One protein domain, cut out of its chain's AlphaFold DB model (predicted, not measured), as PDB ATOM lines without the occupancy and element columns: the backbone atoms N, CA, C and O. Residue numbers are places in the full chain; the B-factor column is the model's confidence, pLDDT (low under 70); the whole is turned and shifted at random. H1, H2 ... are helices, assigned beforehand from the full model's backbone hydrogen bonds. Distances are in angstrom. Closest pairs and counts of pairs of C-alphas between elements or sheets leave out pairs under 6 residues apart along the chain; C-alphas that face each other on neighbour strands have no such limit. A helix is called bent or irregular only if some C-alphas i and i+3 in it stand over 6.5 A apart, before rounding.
ATOM      1  N   ASN A  10      12.588   8.747 -59.076       83.31
ATOM      2  CA  ASN A  10      11.779   7.550 -59.303       83.31
ATOM      3  C   ASN A  10      12.039   6.467 -58.248       83.31
ATOM      4  O   ASN A  10      11.084   5.922 -57.703       83.31
ATOM      5  N   GLN A  11      13.300   6.231 -57.873       85.81
ATOM      6  CA  GLN A  11      13.647   5.312 -56.781       85.81
ATOM      7  C   GLN A  11      13.034   5.765 -55.452       85.81
ATOM      8  O   GLN A  11      12.470   4.958 -54.721       85.81
ATOM      9  N   ARG A  12      13.052   7.074 -55.168       87.81
ATOM     10  CA  ARG A  12      12.411   7.628 -53.967       87.81
ATOM     11  C   ARG A  12      10.906   7.353 -53.942       87.81
ATOM     12  O   ARG A  12      10.374   6.988 -52.901       87.81
ATOM     13  N   ARG A  13      10.219   7.511 -55.079       86.06
ATOM     14  CA  ARG A  13       8.783   7.204 -55.199       86.06
ATOM     15  C   ARG A  13       8.501   5.717 -55.013       86.06
ATOM     16  O   ARG A  13       7.559   5.386 -54.303       86.06
ATOM     17  N   ALA A  14       9.323   4.851 -55.601       87.75
ATOM     18  CA  ALA A  14       9.197   3.405 -55.456       87.75
ATOM     19  C   ALA A  14       9.352   2.967 -53.992       87.75
ATOM     20  O   ALA A  14       8.510   2.235 -53.487       87.75
ATOM     21  N   ILE A  15      10.373   3.474 -53.290       90.38
ATOM     22  CA  ILE A  15      10.618   3.154 -51.875       90.38
ATOM     23  C   ILE A  15       9.465   3.639 -50.994       90.38
ATOM     24  O   ILE A  15       8.970   2.885 -50.164       90.38
ATOM     25  N   VAL A  16       9.001   4.878 -51.188       90.50
ATOM     26  CA  VAL A  16       7.857   5.409 -50.427       90.50
ATOM     27  C   VAL A  16       6.594   4.589 -50.699       90.50
ATOM     28  O   VAL A  16       5.881   4.255 -49.760       90.50
ATOM     29  N   GLY A  17       6.344   4.218 -51.959       90.25
ATOM     30  CA  GLY A  17       5.222   3.357 -52.336       90.25
ATOM     31  C   GLY A  17       5.293   1.970 -51.700       90.25
ATOM     32  O   GLY A  17       4.294   1.504 -51.160       90.25
ATOM     33  N   ALA A  18       6.470   1.341 -51.709       91.75
ATOM     34  CA  ALA A  18       6.694   0.051 -51.063       91.75
ATOM     35  C   ALA A  18       6.438   0.105 -49.561       91.75
ATOM     36  O   ALA A  18       5.700  -0.723 -49.037       91.75
ATOM     37  N   LEU A  19       7.033   1.082 -48.875       92.38
ATOM     38  CA  LEU A  19       6.902   1.209 -47.427       92.38
ATOM     39  C   LEU A  19       5.455   1.495 -47.026       92.38
ATOM     40  O   LEU A  19       4.950   0.844 -46.122       92.38
ATOM     41  N   LEU A  20       4.766   2.401 -47.729       91.62
ATOM     42  CA  LEU A  20       3.359   2.695 -47.450       91.62
ATOM     43  C   LEU A  20       2.464   1.469 -47.646       91.62
ATOM     44  O   LEU A  20       1.643   1.188 -46.780       91.62
ATOM     45  N   ALA A  21       2.637   0.727 -48.742       92.25
ATOM     46  CA  ALA A  21       1.864  -0.484 -49.005       92.25
ATOM     47  C   ALA A  21       2.142  -1.590 -47.975       92.25
ATOM     48  O   ALA A  21       1.212  -2.201 -47.453       92.25
ATOM     49  N   ALA A  22       3.412  -1.812 -47.632       91.56
ATOM     50  CA  ALA A  22       3.798  -2.789 -46.619       91.56
ATOM     51  C   ALA A  22       3.228  -2.431 -45.241       91.56
ATOM     52  O   ALA A  22       2.659  -3.284 -44.566       91.56
ATOM     53  N   SER A  23       3.357  -1.167 -44.826       90.19
ATOM     54  CA  SER A  23       2.815  -0.691 -43.553       90.19
ATOM     55  C   SER A  23       1.296  -0.793 -43.511       90.19
ATOM     56  O   SER A  23       0.760  -1.249 -42.506       90.19
ATOM     57  N   PHE A  24       0.610  -0.410 -44.591       91.25
ATOM     58  CA  PHE A  24      -0.841  -0.528 -44.696       91.25
ATOM     59  C   PHE A  24      -1.291  -1.979 -44.507       91.25
ATOM     60  O   PHE A  24      -2.079  -2.257 -43.605       91.25
ATOM     61  N   PHE A  25      -0.707  -2.906 -45.270       90.44
ATOM     62  CA  PHE A  25      -1.035  -4.323 -45.165       90.44
ATOM     63  C   PHE A  25      -0.729  -4.904 -43.779       90.44
ATOM     64  O   PHE A  25      -1.551  -5.623 -43.226       90.44
ATOM     65  N   LEU A  26       0.431  -4.602 -43.186       89.50
ATOM     66  CA  LEU A  26       0.799  -5.152 -41.875       89.50
ATOM     67  C   LEU A  26      -0.124  -4.659 -40.755       89.50
ATOM     68  O   LEU A  26      -0.452  -5.427 -39.852       89.50
ATOM     69  N   VAL A  27      -0.547  -3.393 -40.809       91.56
ATOM     70  CA  VAL A  27      -1.519  -2.841 -39.855       91.56
ATOM     71  C   VAL A  27      -2.879  -3.508 -40.041       91.56
ATOM     72  O   VAL A  27      -3.472  -3.951 -39.060       91.56
ATOM     73  N   GLU A  28      -3.348  -3.625 -41.282       89.75
ATOM     74  CA  GLU A  28      -4.604  -4.301 -41.608       89.75
ATOM     75  C   GLU A  28      -4.593  -5.763 -41.140       89.75
ATOM     76  O   GLU A  28      -5.468  -6.173 -40.378       89.75
ATOM     77  N   ALA A  29      -3.556  -6.523 -41.492       88.19
ATOM     78  CA  ALA A  29      -3.391  -7.909 -41.072       88.19
ATOM     79  C   ALA A  29      -3.357  -8.046 -39.543       88.19
ATOM     80  O   ALA A  29      -3.983  -8.949 -38.994       88.19
ATOM     81  N   GLY A  30      -2.681  -7.130 -38.843       87.38
ATOM     82  CA  GLY A  30      -2.648  -7.110 -37.381       87.38
ATOM     83  C   GLY A  30      -4.028  -6.897 -36.753       87.38
ATOM     84  O   GLY A  30      -4.404  -7.634 -35.843       87.38
ATOM     85  N   ILE A  31      -4.802  -5.931 -37.257       90.25
ATOM     86  CA  ILE A  31      -6.174  -5.674 -36.785       90.25
ATOM     87  C   ILE A  31      -7.060  -6.901 -37.026       90.25
ATOM     88  O   ILE A  31      -7.818  -7.307 -36.147       90.25
ATOM     89  N   ILE A  32      -6.944  -7.521 -38.197       89.88
ATOM     90  CA  ILE A  32      -7.772  -8.665 -38.574       89.88
ATOM     91  C   ILE A  32      -7.432  -9.912 -37.751       89.88
ATOM     92  O   ILE A  32      -8.338 -10.616 -37.311       89.88
ATOM     93  N   GLU A  33      -6.158 -10.171 -37.453       88.69
ATOM     94  CA  GLU A  33      -5.777 -11.284 -36.569       88.69
ATOM     95  C   GLU A  33      -6.281 -11.086 -35.131       88.69
ATOM     96  O   GLU A  33      -6.620 -12.063 -34.463       88.69
ATOM     97  N   ILE A  34      -6.406  -9.838 -34.658       89.25
ATOM     98  CA  ILE A  34      -7.061  -9.548 -33.373       89.25
ATOM     99  C   ILE A  34      -8.542  -9.945 -33.432       89.25
ATOM    100  O   ILE A  34      -9.019 -10.632 -32.527       89.25
ATOM    101  N   LEU A  35      -9.256  -9.573 -34.500       88.50
ATOM    102  CA  LEU A  35     -10.664  -9.946 -34.692       88.50
ATOM    103  C   LEU A  35     -10.844 -11.468 -34.781       88.50
ATOM    104  O   LEU A  35     -11.723 -12.024 -34.124       88.50
ATOM    105  N   LEU A  36      -9.967 -12.160 -35.512       88.50
ATOM    106  CA  LEU A  36      -9.944 -13.624 -35.572       88.50
ATOM    107  C   LEU A  36      -9.673 -14.250 -34.196       88.50
ATOM    108  O   LEU A  36     -10.285 -15.258 -33.841       88.50
ATOM    109  N   GLY A  37      -8.792 -13.650 -33.391       87.62
ATOM    110  CA  GLY A  37      -8.551 -14.064 -32.010       87.62
ATOM    111  C   GLY A  37      -9.787 -13.907 -31.117       87.62
ATOM    112  O   GLY A  37     -10.085 -14.796 -30.315       87.62
ATOM    113  N   MET A  38     -10.541 -12.817 -31.287       88.06
ATOM    114  CA  MET A  38     -11.809 -12.591 -30.584       88.06
ATOM    115  C   MET A  38     -12.886 -13.605 -30.993       88.06
ATOM    116  O   MET A  38     -13.554 -14.160 -30.119       88.06
ATOM    117  N   ASP A  39     -13.018 -13.911 -32.287       87.56
ATOM    118  CA  ASP A  39     -13.944 -14.941 -32.780       87.56
ATOM    119  C   ASP A  39     -13.593 -16.333 -32.221       87.56
ATOM    120  O   ASP A  39     -14.459 -17.061 -31.736       87.56
ATOM    121  N   GLN A  40     -12.305 -16.688 -32.167       86.88
ATOM    122  CA  GLN A  40     -11.873 -17.942 -31.542       86.88
ATOM    123  C   GLN A  40     -12.217 -18.005 -30.048       86.88
ATOM    124  O   GLN A  40     -12.599 -19.069 -29.553       86.88
ATOM    125  N   ALA A  41     -12.098 -16.890 -29.324       87.12
ATOM    126  CA  ALA A  41     -12.511 -16.815 -27.926       87.12
ATOM    127  C   ALA A  41     -14.036 -16.988 -27.779       87.12
ATOM    128  O   ALA A  41     -14.471 -17.754 -26.917       87.12
ATOM    129  N   CYS A  42     -14.830 -16.366 -28.662       86.31
ATOM    130  CA  CYS A  42     -16.282 -16.560 -28.737       86.31
ATOM    131  C   CYS A  42     -16.634 -18.043 -28.917       86.31
ATOM    132  O   CYS A  42     -17.359 -18.617 -28.101       86.31
ATOM    133  N   ARG A  43     -16.035 -18.708 -29.912       85.50
ATOM    134  CA  ARG A  43     -16.293 -20.128 -30.205       85.50
ATOM    135  C   ARG A  43     -15.954 -21.045 -29.032       85.50
ATOM    136  O   ARG A  43     -16.728 -21.949 -28.730       85.50
ATOM    137  N   ARG A  44     -14.837 -20.797 -28.335       84.81
ATOM    138  CA  ARG A  44     -14.458 -21.553 -27.123       84.81
ATOM    139  C   ARG A  44     -15.429 -21.333 -25.963       84.81
ATOM    140  O   ARG A  44     -15.681 -22.255 -25.196       84.81
ATOM    141  N   SER A  45     -15.971 -20.124 -25.825       84.50
ATOM    142  CA  SER A  45     -16.978 -19.830 -24.804       84.50
ATOM    143  C   SER A  45     -18.281 -20.571 -25.095       84.50
ATOM    144  O   SER A  45     -18.870 -21.156 -24.189       84.50
ATOM    145  N   ILE A  46     -18.716 -20.602 -26.356       82.88
ATOM    146  CA  ILE A  46     -19.951 -21.285 -26.754       82.88
ATOM    147  C   ILE A  46     -19.816 -22.803 -26.638       82.88
ATOM    148  O   ILE A  46     -20.726 -23.445 -26.123       82.88
ATOM    149  N   SER A  47     -18.673 -23.384 -27.017       78.69
ATOM    150  CA  SER A  47     -18.455 -24.834 -26.906       78.69
ATOM    151  C   SER A  47     -18.449 -25.353 -25.462       78.69
ATOM    152  O   SER A  47     -18.570 -26.557 -25.247       78.69
ATOM    153  N   SER A  48     -18.331 -24.462 -24.471       78.19
ATOM    154  CA  SER A  48     -18.444 -24.794 -23.045       78.19
ATOM    155  C   SER A  48     -19.893 -24.852 -22.529       78.19
ATOM    156  O   SER A  48     -20.135 -25.326 -21.417       78.19
ATOM    157  N   LEU A  49     -20.873 -24.400 -23.323       80.06
ATOM    158  CA  LEU A  49     -22.291 -24.410 -22.965       80.06
ATOM    159  C   LEU A  49     -22.949 -25.748 -23.329       80.06
ATOM    160  O   LEU A  49     -22.805 -26.268 -24.430       80.06
ATOM    161  N   ARG A  50     -23.745 -26.287 -22.400       68.31
ATOM    162  CA  ARG A  50     -24.403 -27.603 -22.531       68.31
ATOM    163  C   ARG A  50     -25.514 -27.646 -23.597       68.31
ATOM    164  O   ARG A  50     -25.845 -28.720 -24.080       68.31
ATOM    165  N   LEU A  51     -26.077 -26.486 -23.936       74.38
ATOM    166  CA  LEU A  51     -27.059 -26.251 -25.004       74.38
ATOM    167  C   LEU A  51     -26.517 -25.135 -25.907       74.38
ATOM    168  O   LEU A  51     -27.092 -24.052 -25.996       74.38
ATOM    169  N   ALA A  52     -25.334 -25.359 -26.475       67.62
ATOM    170  CA  ALA A  52     -24.693 -24.384 -27.340       67.62
ATOM    171  C   ALA A  52     -25.551 -24.138 -28.601       67.62
ATOM    172  O   ALA A  52     -25.867 -25.106 -29.300       67.62
ATOM    173  N   PRO A  53     -25.934 -22.884 -28.912       69.12
ATOM    174  CA  PRO A  53     -26.423 -22.548 -30.245       69.12
ATOM    175  C   PRO A  53     -25.318 -22.800 -31.276       69.12
ATOM    176  O   PRO A  53     -24.134 -22.841 -30.926       69.12
ATOM    177  N   ASP A  54     -25.698 -22.961 -32.544       69.62
ATOM    178  CA  ASP A  54     -24.734 -23.168 -33.622       69.62
ATOM    179  C   ASP A  54     -23.691 -22.025 -33.614       69.62
ATOM    180  O   ASP A  54     -24.070 -20.849 -33.703       69.62
ATOM    181  N   PRO A  55     -22.384 -22.315 -33.471       64.62
ATOM    182  CA  PRO A  55     -21.346 -21.295 -33.332       64.62
ATOM    183  C   PRO A  55     -21.279 -20.327 -34.518       64.62
ATOM    184  O   PRO A  55     -20.840 -19.195 -34.334       64.62
ATOM    185  N   PHE A  56     -21.745 -20.720 -35.706       65.12
ATOM    186  CA  PHE A  56     -21.796 -19.835 -36.876       65.12
ATOM    187  C   PHE A  56     -23.001 -18.883 -36.885       65.12
ATOM    188  O   PHE A  56     -23.037 -17.958 -37.692       65.12
ATOM    189  N   THR A  57     -23.969 -19.087 -35.989       67.38
ATOM    190  CA  THR A  57     -25.099 -18.161 -35.777       67.38
ATOM    191  C   THR A  57     -24.854 -17.164 -34.648       67.38
ATOM    192  O   THR A  57     -25.487 -16.114 -34.612       67.38
ATOM    193  N   ALA A  58     -23.940 -17.486 -33.729       71.94
ATOM    194  CA  ALA A  58     -23.662 -16.684 -32.540       71.94
ATOM    195  C   ALA A  58     -22.298 -15.967 -32.577       71.94
ATOM    196  O   ALA A  58     -22.155 -14.917 -31.953       71.94
ATOM    197  N   CYS A  59     -21.315 -16.512 -33.297       84.06
ATOM    198  CA  CYS A  59     -20.035 -15.858 -33.577       84.06
ATOM    199  C   CYS A  59     -19.961 -15.439 -35.061       84.06
ATOM    200  O   CYS A  59     -20.987 -15.357 -35.739       84.06
ATOM    201  N   THR A  60     -18.763 -15.150 -35.576       82.69
ATOM    202  CA  THR A  60     -18.584 -14.661 -36.946       82.69
ATOM    203  C   THR A  60     -19.042 -15.719 -37.968       82.69
ATOM    204  O   THR A  60     -18.629 -16.887 -37.869       82.69
ATOM    205  N   PRO A  61     -19.887 -15.355 -38.952       83.06
ATOM    206  CA  PRO A  61     -20.348 -16.284 -39.976       83.06
ATOM    207  C   PRO A  61     -19.179 -16.797 -40.824       83.06
ATOM    208  O   PRO A  61     -18.151 -16.140 -40.976       83.06
ATOM    209  N   GLU A  62     -19.335 -17.995 -41.389       78.12
ATOM    210  CA  GLU A  62     -18.241 -18.725 -42.044       78.12
ATOM    211  C   GLU A  62     -17.596 -17.947 -43.205       78.12
ATOM    212  O   GLU A  62     -16.371 -17.874 -43.300       78.12
ATOM    213  N   TRP A  63     -18.406 -17.295 -44.044       76.75
ATOM    214  CA  TRP A  63     -17.912 -16.490 -45.165       76.75
ATOM    215  C   TRP A  63     -17.070 -15.292 -44.698       76.75
ATOM    216  O   TRP A  63     -16.063 -14.954 -45.321       76.75
ATOM    217  N   GLU A  64     -17.454 -14.665 -43.584       82.44
ATOM    218  CA  GLU A  64     -16.737 -13.526 -43.015       82.44
ATOM    219  C   GLU A  64     -15.441 -14.002 -42.356       82.44
ATOM    220  O   GLU A  64     -14.391 -13.396 -42.549       82.44
ATOM    221  N   TRP A  65     -15.470 -15.154 -41.682       82.69
ATOM    222  CA  TRP A  65     -14.271 -15.790 -41.142       82.69
ATOM    223  C   TRP A  65     -13.225 -16.068 -42.232       82.69
ATOM    224  O   TRP A  65     -12.048 -15.751 -42.058       82.69
ATOM    225  N   MET A  66     -13.641 -16.587 -43.391       79.62
ATOM    226  CA  MET A  66     -12.736 -16.807 -44.531       79.62
ATOM    227  C   MET A  66     -12.187 -15.518 -45.105       79.62
ATOM    228  O   MET A  66     -11.005 -15.450 -45.436       79.62
ATOM    229  N   LEU A  67     -13.037 -14.500 -45.228       81.88
ATOM    230  CA  LEU A  67     -12.628 -13.202 -45.739       81.88
ATOM    231  C   LEU A  67     -11.593 -12.556 -44.816       81.88
ATOM    232  O   LEU A  67     -10.602 -12.017 -45.304       81.88
ATOM    233  N   LEU A  68     -11.763 -12.685 -43.498       86.06
ATOM    234  CA  LEU A  68     -10.789 -12.230 -42.509       86.06
ATOM    235  C   LEU A  68      -9.451 -12.978 -42.661       86.06
ATOM    236  O   LEU A  68      -8.410 -12.334 -42.749       86.06
ATOM    237  N   HIS A  69      -9.441 -14.310 -42.793       84.50
ATOM    238  CA  HIS A  69      -8.185 -15.043 -43.043       84.50
ATOM    239  C   HIS A  69      -7.527 -14.675 -44.376       84.50
ATOM    240  O   HIS A  69      -6.308 -14.510 -44.445       84.50
ATOM    241  N   ALA A  70      -8.316 -14.513 -45.438       81.19
ATOM    242  CA  ALA A  70      -7.822 -14.079 -46.740       81.19
ATOM    243  C   ALA A  70      -7.226 -12.664 -46.680       81.19
ATOM    244  O   ALA A  70      -6.198 -12.403 -47.301       81.19
ATOM    245  N   ALA A  71      -7.825 -11.760 -45.910       84.00
ATOM    246  CA  ALA A  71      -7.339 -10.398 -45.750       84.00
ATOM    247  C   ALA A  71      -6.071 -10.319 -44.881       84.00
ATOM    248  O   ALA A  71      -5.151  -9.578 -45.223       84.00
ATOM    249  N   SER A  72      -5.962 -11.112 -43.807       85.69
ATOM    250  CA  SER A  72      -4.776 -11.082 -42.938       85.69
ATOM    251  C   SER A  72      -3.579 -11.850 -43.493       85.69
ATOM    252  O   SER A  72      -2.433 -11.421 -43.342       85.69
ATOM    253  N   ARG A  73      -3.819 -12.998 -44.133       84.50
ATOM    254  CA  ARG A  73      -2.768 -13.941 -44.551       84.50
ATOM    255  C   ARG A  73      -2.643 -14.078 -46.064       84.50
ATOM    256  O   ARG A  73      -1.673 -14.673 -46.533       84.50
ATOM    257  N   GLY A  74      -3.571 -13.520 -46.840       82.75
ATOM    258  CA  GLY A  74      -3.503 -13.494 -48.299       82.75
ATOM    259  C   GLY A  74      -3.381 -14.882 -48.921       82.75
ATOM    260  O   GLY A  74      -3.979 -15.858 -48.469       82.75
ATOM    261  N   PHE A  75      -2.545 -14.980 -49.955       79.69
ATOM    262  CA  PHE A  75      -2.279 -16.243 -50.644       79.69
ATOM    263  C   PHE A  75      -1.641 -17.301 -49.739       79.69
ATOM    264  O   PHE A  75      -1.835 -18.489 -49.985       79.69
ATOM    265  N   ALA A  76      -0.911 -16.907 -48.688       80.81
ATOM    266  CA  ALA A  76      -0.288 -17.872 -47.782       80.81
ATOM    267  C   ALA A  76      -1.337 -18.785 -47.127       80.81
ATOM    268  O   ALA A  76      -1.082 -19.974 -46.951       80.81
ATOM    269  N   TRP A  77      -2.533 -18.256 -46.849       78.75
ATOM    270  CA  TRP A  77      -3.642 -19.041 -46.310       78.75
ATOM    271  C   TRP A  77      -4.258 -20.001 -47.331       78.75
ATOM    272  O   TRP A  77      -4.566 -21.135 -46.973       78.75
ATOM    273  N   LEU A  78      -4.363 -19.592 -48.602       76.81
ATOM    274  CA  LEU A  78      -4.883 -20.444 -49.680       76.81
ATOM    275  C   LEU A  78      -4.022 -21.705 -49.876       76.81
ATOM    276  O   LEU A  78      -4.551 -22.788 -50.097       76.81
ATOM    277  N   PHE A  79      -2.695 -21.570 -49.788       77.88
ATOM    278  CA  PHE A  79      -1.773 -22.697 -49.967       77.88
ATOM    279  C   PHE A  79      -1.579 -23.527 -48.699       77.88
ATOM    280  O   PHE A  79      -1.376 -24.737 -48.780       77.88
ATOM    281  N   ASN A  80      -1.589 -22.886 -47.529       80.69
ATOM    282  CA  ASN A  80      -1.432 -23.574 -46.260       80.69
ATOM    283  C   ASN A  80      -2.189 -22.831 -45.141       80.69
ATOM    284  O   ASN A  80      -1.676 -21.858 -44.583       80.69
ATOM    285  N   PRO A  81      -3.376 -23.303 -44.729       75.38
ATOM    286  CA  PRO A  81      -4.145 -22.645 -43.674       75.38
ATOM    287  C   PRO A  81      -3.453 -22.698 -42.300       75.38
ATOM    288  O   PRO A  81      -3.728 -21.862 -41.437       75.38
ATOM    289  N   ALA A  82      -2.519 -23.637 -42.104       78.81
ATOM    290  CA  ALA A  82      -1.710 -23.770 -40.895       78.81
ATOM    291  C   ALA A  82      -0.411 -22.942 -40.936       78.81
ATOM    292  O   ALA A  82       0.426 -23.065 -40.038       78.81
ATOM    293  N   PHE A  83      -0.208 -22.109 -41.964       78.94
ATOM    294  CA  PHE A  83       1.002 -21.305 -42.073       78.94
ATOM    295  C   PHE A  83       1.125 -20.326 -40.890       78.94
ATOM    296  O   PHE A  83       0.135 -19.680 -40.527       78.94
ATOM    297  N   PRO A  84       2.317 -20.174 -40.281       85.12
ATOM    298  CA  PRO A  84       2.493 -19.263 -39.158       85.12
ATOM    299  C   PRO A  84       2.120 -17.828 -39.531       85.12
ATOM    300  O   PRO A  84       2.642 -17.279 -40.501       85.12
ATOM    301  N   VAL A  85       1.262 -17.202 -38.720       85.00
ATOM    302  CA  VAL A  85       0.691 -15.863 -38.972       85.00
ATOM    303  C   VAL A  85       1.764 -14.821 -39.266       85.00
ATOM    304  O   VAL A  85       1.662 -14.077 -40.235       85.00
ATOM    305  N   LEU A  86       2.835 -14.812 -38.469       85.06
ATOM    306  CA  LEU A  86       3.940 -13.872 -38.636       85.06
ATOM    307  C   LEU A  86       4.633 -14.038 -39.997       85.06
ATOM    308  O   LEU A  86       4.955 -13.052 -40.654       85.06
ATOM    309  N   LEU A  87       4.840 -15.280 -40.444       85.88
ATOM    310  CA  LEU A  87       5.478 -15.569 -41.730       85.88
ATOM    311  C   LEU A  87       4.534 -15.282 -42.904       85.88
ATOM    312  O   LEU A  87       4.987 -14.797 -43.941       85.88
ATOM    313  N   ALA A  88       3.230 -15.527 -42.745       86.12
ATOM    314  CA  ALA A  88       2.220 -15.133 -43.725       86.12
ATOM    315  C   ALA A  88       2.192 -13.605 -43.883       86.12
ATOM    316  O   ALA A  88       2.336 -13.099 -44.993       86.12
ATOM    317  N   GLY A  89       2.121 -12.869 -42.771       86.00
ATOM    318  CA  GLY A  89       2.119 -11.408 -42.762       86.00
ATOM    319  C   GLY A  89       3.398 -10.807 -43.349       86.00
ATOM    320  O   GLY A  89       3.334  -9.882 -44.152       86.00
ATOM    321  N   LEU A  90       4.573 -11.356 -43.022       86.81
ATOM    322  CA  LEU A  90       5.840 -10.885 -43.591       86.81
ATOM    323  C   LEU A  90       5.954 -11.182 -45.089       86.81
ATOM    324  O   LEU A  90       6.328 -10.298 -45.857       86.81
ATOM    325  N   SER A  91       5.622 -12.401 -45.520       88.56
ATOM    326  CA  SER A  91       5.719 -12.776 -46.937       88.56
ATOM    327  C   SER A  91       4.740 -11.978 -47.799       88.56
ATOM    328  O   SER A  91       5.143 -11.398 -48.808       88.56
ATOM    329  N   MET A  92       3.486 -11.842 -47.362       88.75
ATOM    330  CA  MET A  92       2.494 -11.010 -48.040       88.75
ATOM    331  C   MET A  92       2.840  -9.521 -47.961       88.75
ATOM    332  O   MET A  92       2.679  -8.814 -48.950       88.75
ATOM    333  N   GLY A  93       3.397  -9.044 -46.845       89.00
ATOM    334  CA  GLY A  93       3.874  -7.668 -46.711       89.00
ATOM    335  C   GLY A  93       4.950  -7.324 -47.738       89.00
ATOM    336  O   GLY A  93       4.901  -6.250 -48.334       89.00
ATOM    337  N   VAL A  94       5.868  -8.254 -48.026       90.94
ATOM    338  CA  VAL A  94       6.851  -8.102 -49.111       90.94
ATOM    339  C   VAL A  94       6.162  -8.047 -50.475       90.94
ATOM    340  O   VAL A  94       6.474  -7.165 -51.275       90.94
ATOM    341  N   VAL A  95       5.198  -8.934 -50.743       91.12
ATOM    342  CA  VAL A  95       4.428  -8.920 -52.001       91.12
ATOM    343  C   VAL A  95       3.720  -7.575 -52.189       91.12
ATOM    344  O   VAL A  95       3.882  -6.933 -53.228       91.12
ATOM    345  N   TYR A  96       3.004  -7.093 -51.173       90.12
ATOM    346  CA  TYR A  96       2.322  -5.802 -51.225       90.12
ATOM    347  C   TYR A  96       3.296  -4.624 -51.319       90.12
ATOM    348  O   TYR A  96       2.987  -3.656 -52.013       90.12
ATOM    349  N   ALA A  97       4.493  -4.716 -50.732       92.50
ATOM    350  CA  ALA A  97       5.551  -3.726 -50.926       92.50
ATOM    351  C   ALA A  97       5.972  -3.629 -52.402       92.50
ATOM    352  O   ALA A  97       6.081  -2.531 -52.949       92.50
ATOM    353  N   PHE A  98       6.165  -4.768 -53.076       93.44
ATOM    354  CA  PHE A  98       6.471  -4.790 -54.509       93.44
ATOM    355  C   PHE A  98       5.331  -4.197 -55.339       93.44
ATOM    356  O   PHE A  98       5.578  -3.337 -56.188       93.44
ATOM    357  N   VAL A  99       4.084  -4.588 -55.064       92.25
ATOM    358  CA  VAL A  99       2.908  -4.030 -55.750       92.25
ATOM    359  C   VAL A  99       2.823  -2.516 -55.532       92.25
ATOM    360  O   VAL A  99       2.636  -1.767 -56.491       92.25
ATOM    361  N   GLY A 100       3.039  -2.042 -54.303       91.38
ATOM    362  CA  GLY A 100       3.063  -0.623 -53.952       91.38
ATOM    363  C   GLY A 100       4.168   0.158 -54.662       91.38
ATOM    364  O   GLY A 100       3.909   1.238 -55.202       91.38
ATOM    365  N   ALA A 101       5.383  -0.395 -54.742       91.75
ATOM    366  CA  ALA A 101       6.488   0.205 -55.493       91.75
ATOM    367  C   ALA A 101       6.158   0.351 -56.980       91.75
ATOM    368  O   ALA A 101       6.388   1.418 -57.561       91.75
ATOM    369  N   VAL A 102       5.604  -0.697 -57.595       92.44
ATOM    370  CA  VAL A 102       5.188  -0.676 -59.004       92.44
ATOM    371  C   VAL A 102       4.078   0.353 -59.205       92.44
ATOM    372  O   VAL A 102       4.187   1.204 -60.088       92.44
ATOM    373  N   CYS A 103       3.060   0.357 -58.341       92.12
ATOM    374  CA  CYS A 103       1.936   1.283 -58.444       92.12
ATOM    375  C   CYS A 103       2.381   2.748 -58.335       92.12
ATOM    376  O   CYS A 103       1.977   3.588 -59.144       92.12
ATOM    377  N   ALA A 104       3.260   3.059 -57.380       88.88
ATOM    378  CA  ALA A 104       3.809   4.399 -57.196       88.88
ATOM    379  C   ALA A 104       4.711   4.841 -58.363       88.88
ATOM    380  O   ALA A 104       4.736   6.024 -58.720       88.88
ATOM    381  N   SER A 105       5.433   3.899 -58.978       88.81
ATOM    382  CA  SER A 105       6.344   4.176 -60.094       88.81
ATOM    383  C   SER A 105       5.596   4.404 -61.409       88.81
ATOM    384  O   SER A 105       5.871   5.377 -62.114       88.81
ATOM    385  N   VAL A 106       4.620   3.544 -61.717       90.06
ATOM    386  CA  VAL A 106       3.878   3.550 -62.986       90.06
ATOM    387  C   VAL A 106       2.782   4.614 -62.982       90.06
ATOM    388  O   VAL A 106       2.704   5.435 -63.896       90.06
ATOM    389  N   PHE A 107       1.957   4.659 -61.932       87.38
ATOM    390  CA  PHE A 107       0.736   5.476 -61.914       87.38
ATOM    391  C   PHE A 107       0.906   6.832 -61.219       87.38
ATOM    392  O   PHE A 107      -0.044   7.616 -61.155       87.38
ATOM    393  N   ARG A 108       2.120   7.155 -60.745       82.12
ATOM    394  CA  ARG A 108       2.510   8.460 -60.179       82.12
ATOM    395  C   ARG A 108       1.460   8.988 -59.186       82.12
ATOM    396  O   ARG A 108       1.296   8.420 -58.114       82.12
ATOM    397  N   GLY A 109       0.729  10.052 -59.540       79.94
ATOM    398  CA  GLY A 109      -0.276  10.689 -58.677       79.94
ATOM    399  C   GLY A 109      -1.515   9.834 -58.383       79.94
ATOM    400  O   GLY A 109      -2.237  10.135 -57.442       79.94
ATOM    401  N   ARG A 110      -1.749   8.762 -59.148       88.56
ATOM    402  CA  ARG A 110      -2.853   7.809 -58.936       88.56
ATOM    403  C   ARG A 110      -2.399   6.494 -58.296       88.56
ATOM    404  O   ARG A 110      -3.226   5.614 -58.096       88.56
ATOM    405  N   GLY A 111      -1.111   6.354 -57.960       84.50
ATOM    406  CA  GLY A 111      -0.537   5.098 -57.462       84.50
ATOM    407  C   GLY A 111      -1.233   4.545 -56.221       84.50
ATOM    408  O   GLY A 111      -1.466   3.347 -56.154       84.50
ATOM    409  N   VAL A 112      -1.637   5.413 -55.290       86.00
ATOM    410  CA  VAL A 112      -2.363   5.007 -54.072       86.00
ATOM    411  C   VAL A 112      -3.739   4.432 -54.404       86.00
ATOM    412  O   VAL A 112      -4.089   3.364 -53.918       86.00
ATOM    413  N   PHE A 113      -4.505   5.104 -55.267       89.81
ATOM    414  CA  PHE A 113      -5.836   4.634 -55.661       89.81
ATOM    415  C   PHE A 113      -5.764   3.300 -56.414       89.81
ATOM    416  O   PHE A 113      -6.532   2.386 -56.131       89.81
ATOM    417  N   VAL A 114      -4.809   3.171 -57.340       90.88
ATOM    418  CA  VAL A 114      -4.592   1.923 -58.087       90.88
ATOM    419  C   VAL A 114      -4.159   0.793 -57.153       90.88
ATOM    420  O   VAL A 114      -4.681  -0.311 -57.268       90.88
ATOM    421  N   TYR A 115      -3.268   1.073 -56.198       91.75
ATOM    422  CA  TYR A 115      -2.871   0.102 -55.182       91.75
ATOM    423  C   TYR A 115      -4.072  -0.383 -54.365       91.75
ATOM    424  O   TYR A 115      -4.265  -1.587 -54.255       91.75
ATOM    425  N   LEU A 116      -4.914   0.525 -53.858       90.38
ATOM    426  CA  LEU A 116      -6.105   0.160 -53.082       90.38
ATOM    427  C   LEU A 116      -7.087  -0.695 -53.894       90.38
ATOM    428  O   LEU A 116      -7.615  -1.675 -53.380       90.38
ATOM    429  N   ALA A 117      -7.302  -0.365 -55.171       91.50
ATOM    430  CA  ALA A 117      -8.157  -1.163 -56.047       91.50
ATOM    431  C   ALA A 117      -7.598  -2.582 -56.260       91.50
ATOM    432  O   ALA A 117      -8.345  -3.555 -56.172       91.50
ATOM    433  N   ILE A 118      -6.287  -2.711 -56.498       89.75
ATOM    434  CA  ILE A 118      -5.613  -4.011 -56.641       89.75
ATOM    435  C   ILE A 118      -5.683  -4.800 -55.332       89.75
ATOM    436  O   ILE A 118      -5.986  -5.987 -55.348       89.75
ATOM    437  N   HIS A 119      -5.436  -4.140 -54.204       89.12
ATOM    438  CA  HIS A 119      -5.476  -4.734 -52.873       89.12
ATOM    439  C   HIS A 119      -6.846  -5.343 -52.561       89.12
ATOM    440  O   HIS A 119      -6.945  -6.530 -52.256       89.12
ATOM    441  N   LEU A 120      -7.916  -4.568 -52.753       87.62
ATOM    442  CA  LEU A 120      -9.290  -5.040 -52.568       87.62
ATOM    443  C   LEU A 120      -9.651  -6.176 -53.533       87.62
ATOM    444  O   LEU A 120     -10.322  -7.130 -53.135       87.62
ATOM    445  N   ALA A 121      -9.195  -6.100 -54.787       88.62
ATOM    446  CA  ALA A 121      -9.417  -7.156 -55.770       88.62
ATOM    447  C   ALA A 121      -8.710  -8.463 -55.379       88.62
ATOM    448  O   ALA A 121      -9.302  -9.532 -55.517       88.62
ATOM    449  N   ILE A 122      -7.482  -8.388 -54.854       86.56
ATOM    450  CA  ILE A 122      -6.739  -9.558 -54.369       86.56
ATOM    451  C   ILE A 122      -7.460 -10.185 -53.178       86.56
ATOM    452  O   ILE A 122      -7.717 -11.385 -53.208       86.56
ATOM    453  N   ILE A 123      -7.835  -9.396 -52.165       85.19
ATOM    454  CA  ILE A 123      -8.546  -9.910 -50.983       85.19
ATOM    455  C   ILE A 123      -9.853 -10.591 -51.394       85.19
ATOM    456  O   ILE A 123     -10.101 -11.732 -51.011       85.19
ATOM    457  N   SER A 124     -10.657  -9.926 -52.227       82.25
ATOM    458  CA  SER A 124     -11.939 -10.465 -52.697       82.25
ATOM    459  C   SER A 124     -11.751 -11.739 -53.525       82.25
ATOM    460  O   SER A 124     -12.501 -12.700 -53.368       82.25
ATOM    461  N   GLY A 125     -10.729 -11.766 -54.387       84.19
ATOM    462  CA  GLY A 125     -10.393 -12.928 -55.205       84.19
ATOM    463  C   GLY A 125      -9.946 -14.125 -54.368       84.19
ATOM    464  O   GLY A 125     -10.433 -15.230 -54.587       84.19
ATOM    465  N   VAL A 126      -9.069 -13.916 -53.381       82.19
ATOM    466  CA  VAL A 126      -8.614 -14.981 -52.472       82.19
ATOM    467  C   VAL A 126      -9.769 -15.489 -51.612       82.19
ATOM    468  O   VAL A 126      -9.951 -16.698 -51.516       82.19
ATOM    469  N   ALA A 127     -10.591 -14.598 -51.051       80.38
ATOM    470  CA  ALA A 127     -11.761 -14.991 -50.267       80.38
ATOM    471  C   ALA A 127     -12.748 -15.832 -51.098       80.38
ATOM    472  O   ALA A 127     -13.181 -16.896 -50.656       80.38
ATOM    473  N   GLY A 128     -13.049 -15.397 -52.327       80.25
ATOM    474  CA  GLY A 128     -13.928 -16.129 -53.239       80.25
ATOM    475  C   GLY A 128     -13.369 -17.493 -53.651       80.25
ATOM    476  O   GLY A 128     -14.104 -18.478 -53.657       80.25
ATOM    477  N   LEU A 129     -12.068 -17.576 -53.952       80.56
ATOM    478  CA  LEU A 129     -11.406 -18.839 -54.293       80.56
ATOM    479  C   LEU A 129     -11.411 -19.825 -53.124       80.56
ATOM    480  O   LEU A 129     -11.673 -21.006 -53.332       80.56
ATOM    481  N   SER A 130     -11.161 -19.353 -51.906       73.75
ATOM    482  CA  SER A 130     -11.191 -20.210 -50.723       73.75
ATOM    483  C   SER A 130     -12.592 -20.717 -50.403       73.75
ATOM    484  O   SER A 130     -12.741 -21.885 -50.055       73.75
ATOM    485  N   TYR A 131     -13.614 -19.876 -50.577       73.62
ATOM    486  CA  TYR A 131     -15.005 -20.294 -50.430       73.62
ATOM    487  C   TYR A 131     -15.382 -21.362 -51.467       73.62
ATOM    488  O   TYR A 131     -15.922 -22.405 -51.118       73.62
ATOM    489  N   LEU A 132     -15.024 -21.163 -52.743       74.56
ATOM    490  CA  LEU A 132     -15.254 -22.162 -53.797       74.56
ATOM    491  C   LEU A 132     -14.486 -23.469 -53.555       74.56
ATOM    492  O   LEU A 132     -15.004 -24.545 -53.848       74.56
ATOM    493  N   GLY A 133     -13.271 -23.385 -53.008       64.31
ATOM    494  CA  GLY A 133     -12.434 -24.544 -52.701       64.31
ATOM    495  C   GLY A 133     -13.080 -25.532 -51.727       64.31
ATOM    496  O   GLY A 133     -12.826 -26.726 -51.835       64.31
ATOM    497  N   GLN A 134     -13.965 -25.073 -50.838       66.50
ATOM    498  CA  GLN A 134     -14.695 -25.959 -49.928       66.50
ATOM    499  C   GLN A 134     -15.760 -26.822 -50.610       66.50
ATOM    500  O   GLN A 134     -16.095 -27.878 -50.092       66.50
ATOM    501  N   TYR A 135     -16.309 -26.383 -51.745       64.44
ATOM    502  CA  TYR A 135     -17.350 -27.126 -52.469       64.44
ATOM    503  C   TYR A 135     -16.780 -28.111 -53.496       64.44
ATOM    504  O   TYR A 135     -17.517 -28.933 -54.037       64.44
ATOM    505  N   LEU A 136     -15.486 -27.991 -53.805       56.94
ATOM    506  CA  LEU A 136     -14.773 -28.844 -54.756       56.94
ATOM    507  C   LEU A 136     -13.923 -29.933 -54.074       56.94
ATOM    508  O   LEU A 136     -13.391 -30.789 -54.781       56.94
ATOM    509  N   ALA A 137     -13.778 -29.879 -52.747       48.69
ATOM    510  CA  ALA A 137     -13.070 -30.858 -51.916       48.69
ATOM    511  C   ALA A 137     -14.050 -31.850 -51.274       48.69
ATOM    512  O   ALA A 137     -13.657 -33.030 -51.130       48.69
TER     513      ALA A 137
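This is residues 10 to 137 of the 137 residues of an uncharacterized protein of Anaerolineales bacterium (UniProt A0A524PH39). One very long helix, H1, makes the longest axis, and a helical hairpin of H5 and H6 packs on the part of H1 nearer its first residue, with H6 spreading away from H1 toward its own end. H3 fills the opening between these three, with little H4 at its end, while the chain turns back beyond the last residues of H1 through little H2. The printed part has 128 residues with six named helices, H1 to H6 in chain order, and no named strand; the class is all helix. It is only just loose, close to compact, with a radius of gyration of the C-alphas of 17.1 A, and spans 62 by 29 by 23 A.

H1, residues 10 to 47, H5, residues 85 to 106, and H6, residues 108 to 136, form an up-and-down bundle, each running against the one before it. H1 and H5 touch, their closest C-alphas, of Ala 18 and Ala 97, 3.9 A apart, opposite ways at a shallow tilt of 33 degrees, only just short of steep. H5 and H6, a hairpin, touch at Ala 104 and Gly 111, the closest C-alphas, 4.4 A apart, with a steep tilt of 41 degrees. H1 and H6 only just touch, with 3 pairs of C-alphas within 8 A, through residues 17 to 21 and 111 to 115 alone; the closest, of Ala 21 and Tyr 115, are 7.8 A apart. H3, residues 62 to 73, touches residues 28 to 36 of H1, the closest C-alphas being those of Ala 29 and Ser 72, 3.9 A apart. H3 also touches H6, at a steep tilt of 48 degrees, opposite ways, with the C-alphas of Leu 67 and Ala 127 closest, 4.9 A apart. H4, residues 75 to 79, touches H5, the closest C-alphas being those of Ala 76 and Ala 88, 5.5 A apart, and is apart from H1. H2, residues 55 to 58, only just touches H1, with 3 pairs of C-alphas within 8 A, the closest those of Arg 43 and Pro 55, 6.1 A apart. Every O i to N i+4 pair is within hydrogen-bond range in H1, H3, H4 and H5, and 21 of 25 in H6; H2 is too short for such a pair.

H1 begins at C-alpha 10 (11.779, 7.550, -59.303) and is 54.9 A long. H2 is 5.2 A, H3 16.4 A and H4 6.5 A long. H5 measures 31.0 A. H6 measures 41.5 A and ends at C-alpha 136 (-14.773, -28.844, -54.756); it is irregular, with C-alphas 109 and 112 7.6 A apart.

The C-alphas of Asn 10 and Arg 50 are the two farthest apart, 62.4 A. The printed part has no cut and no long link. Mean pLDDT of the printed part is 83.7; residue 50, residues 52 to 57 and residues 133 to 137 are under 70.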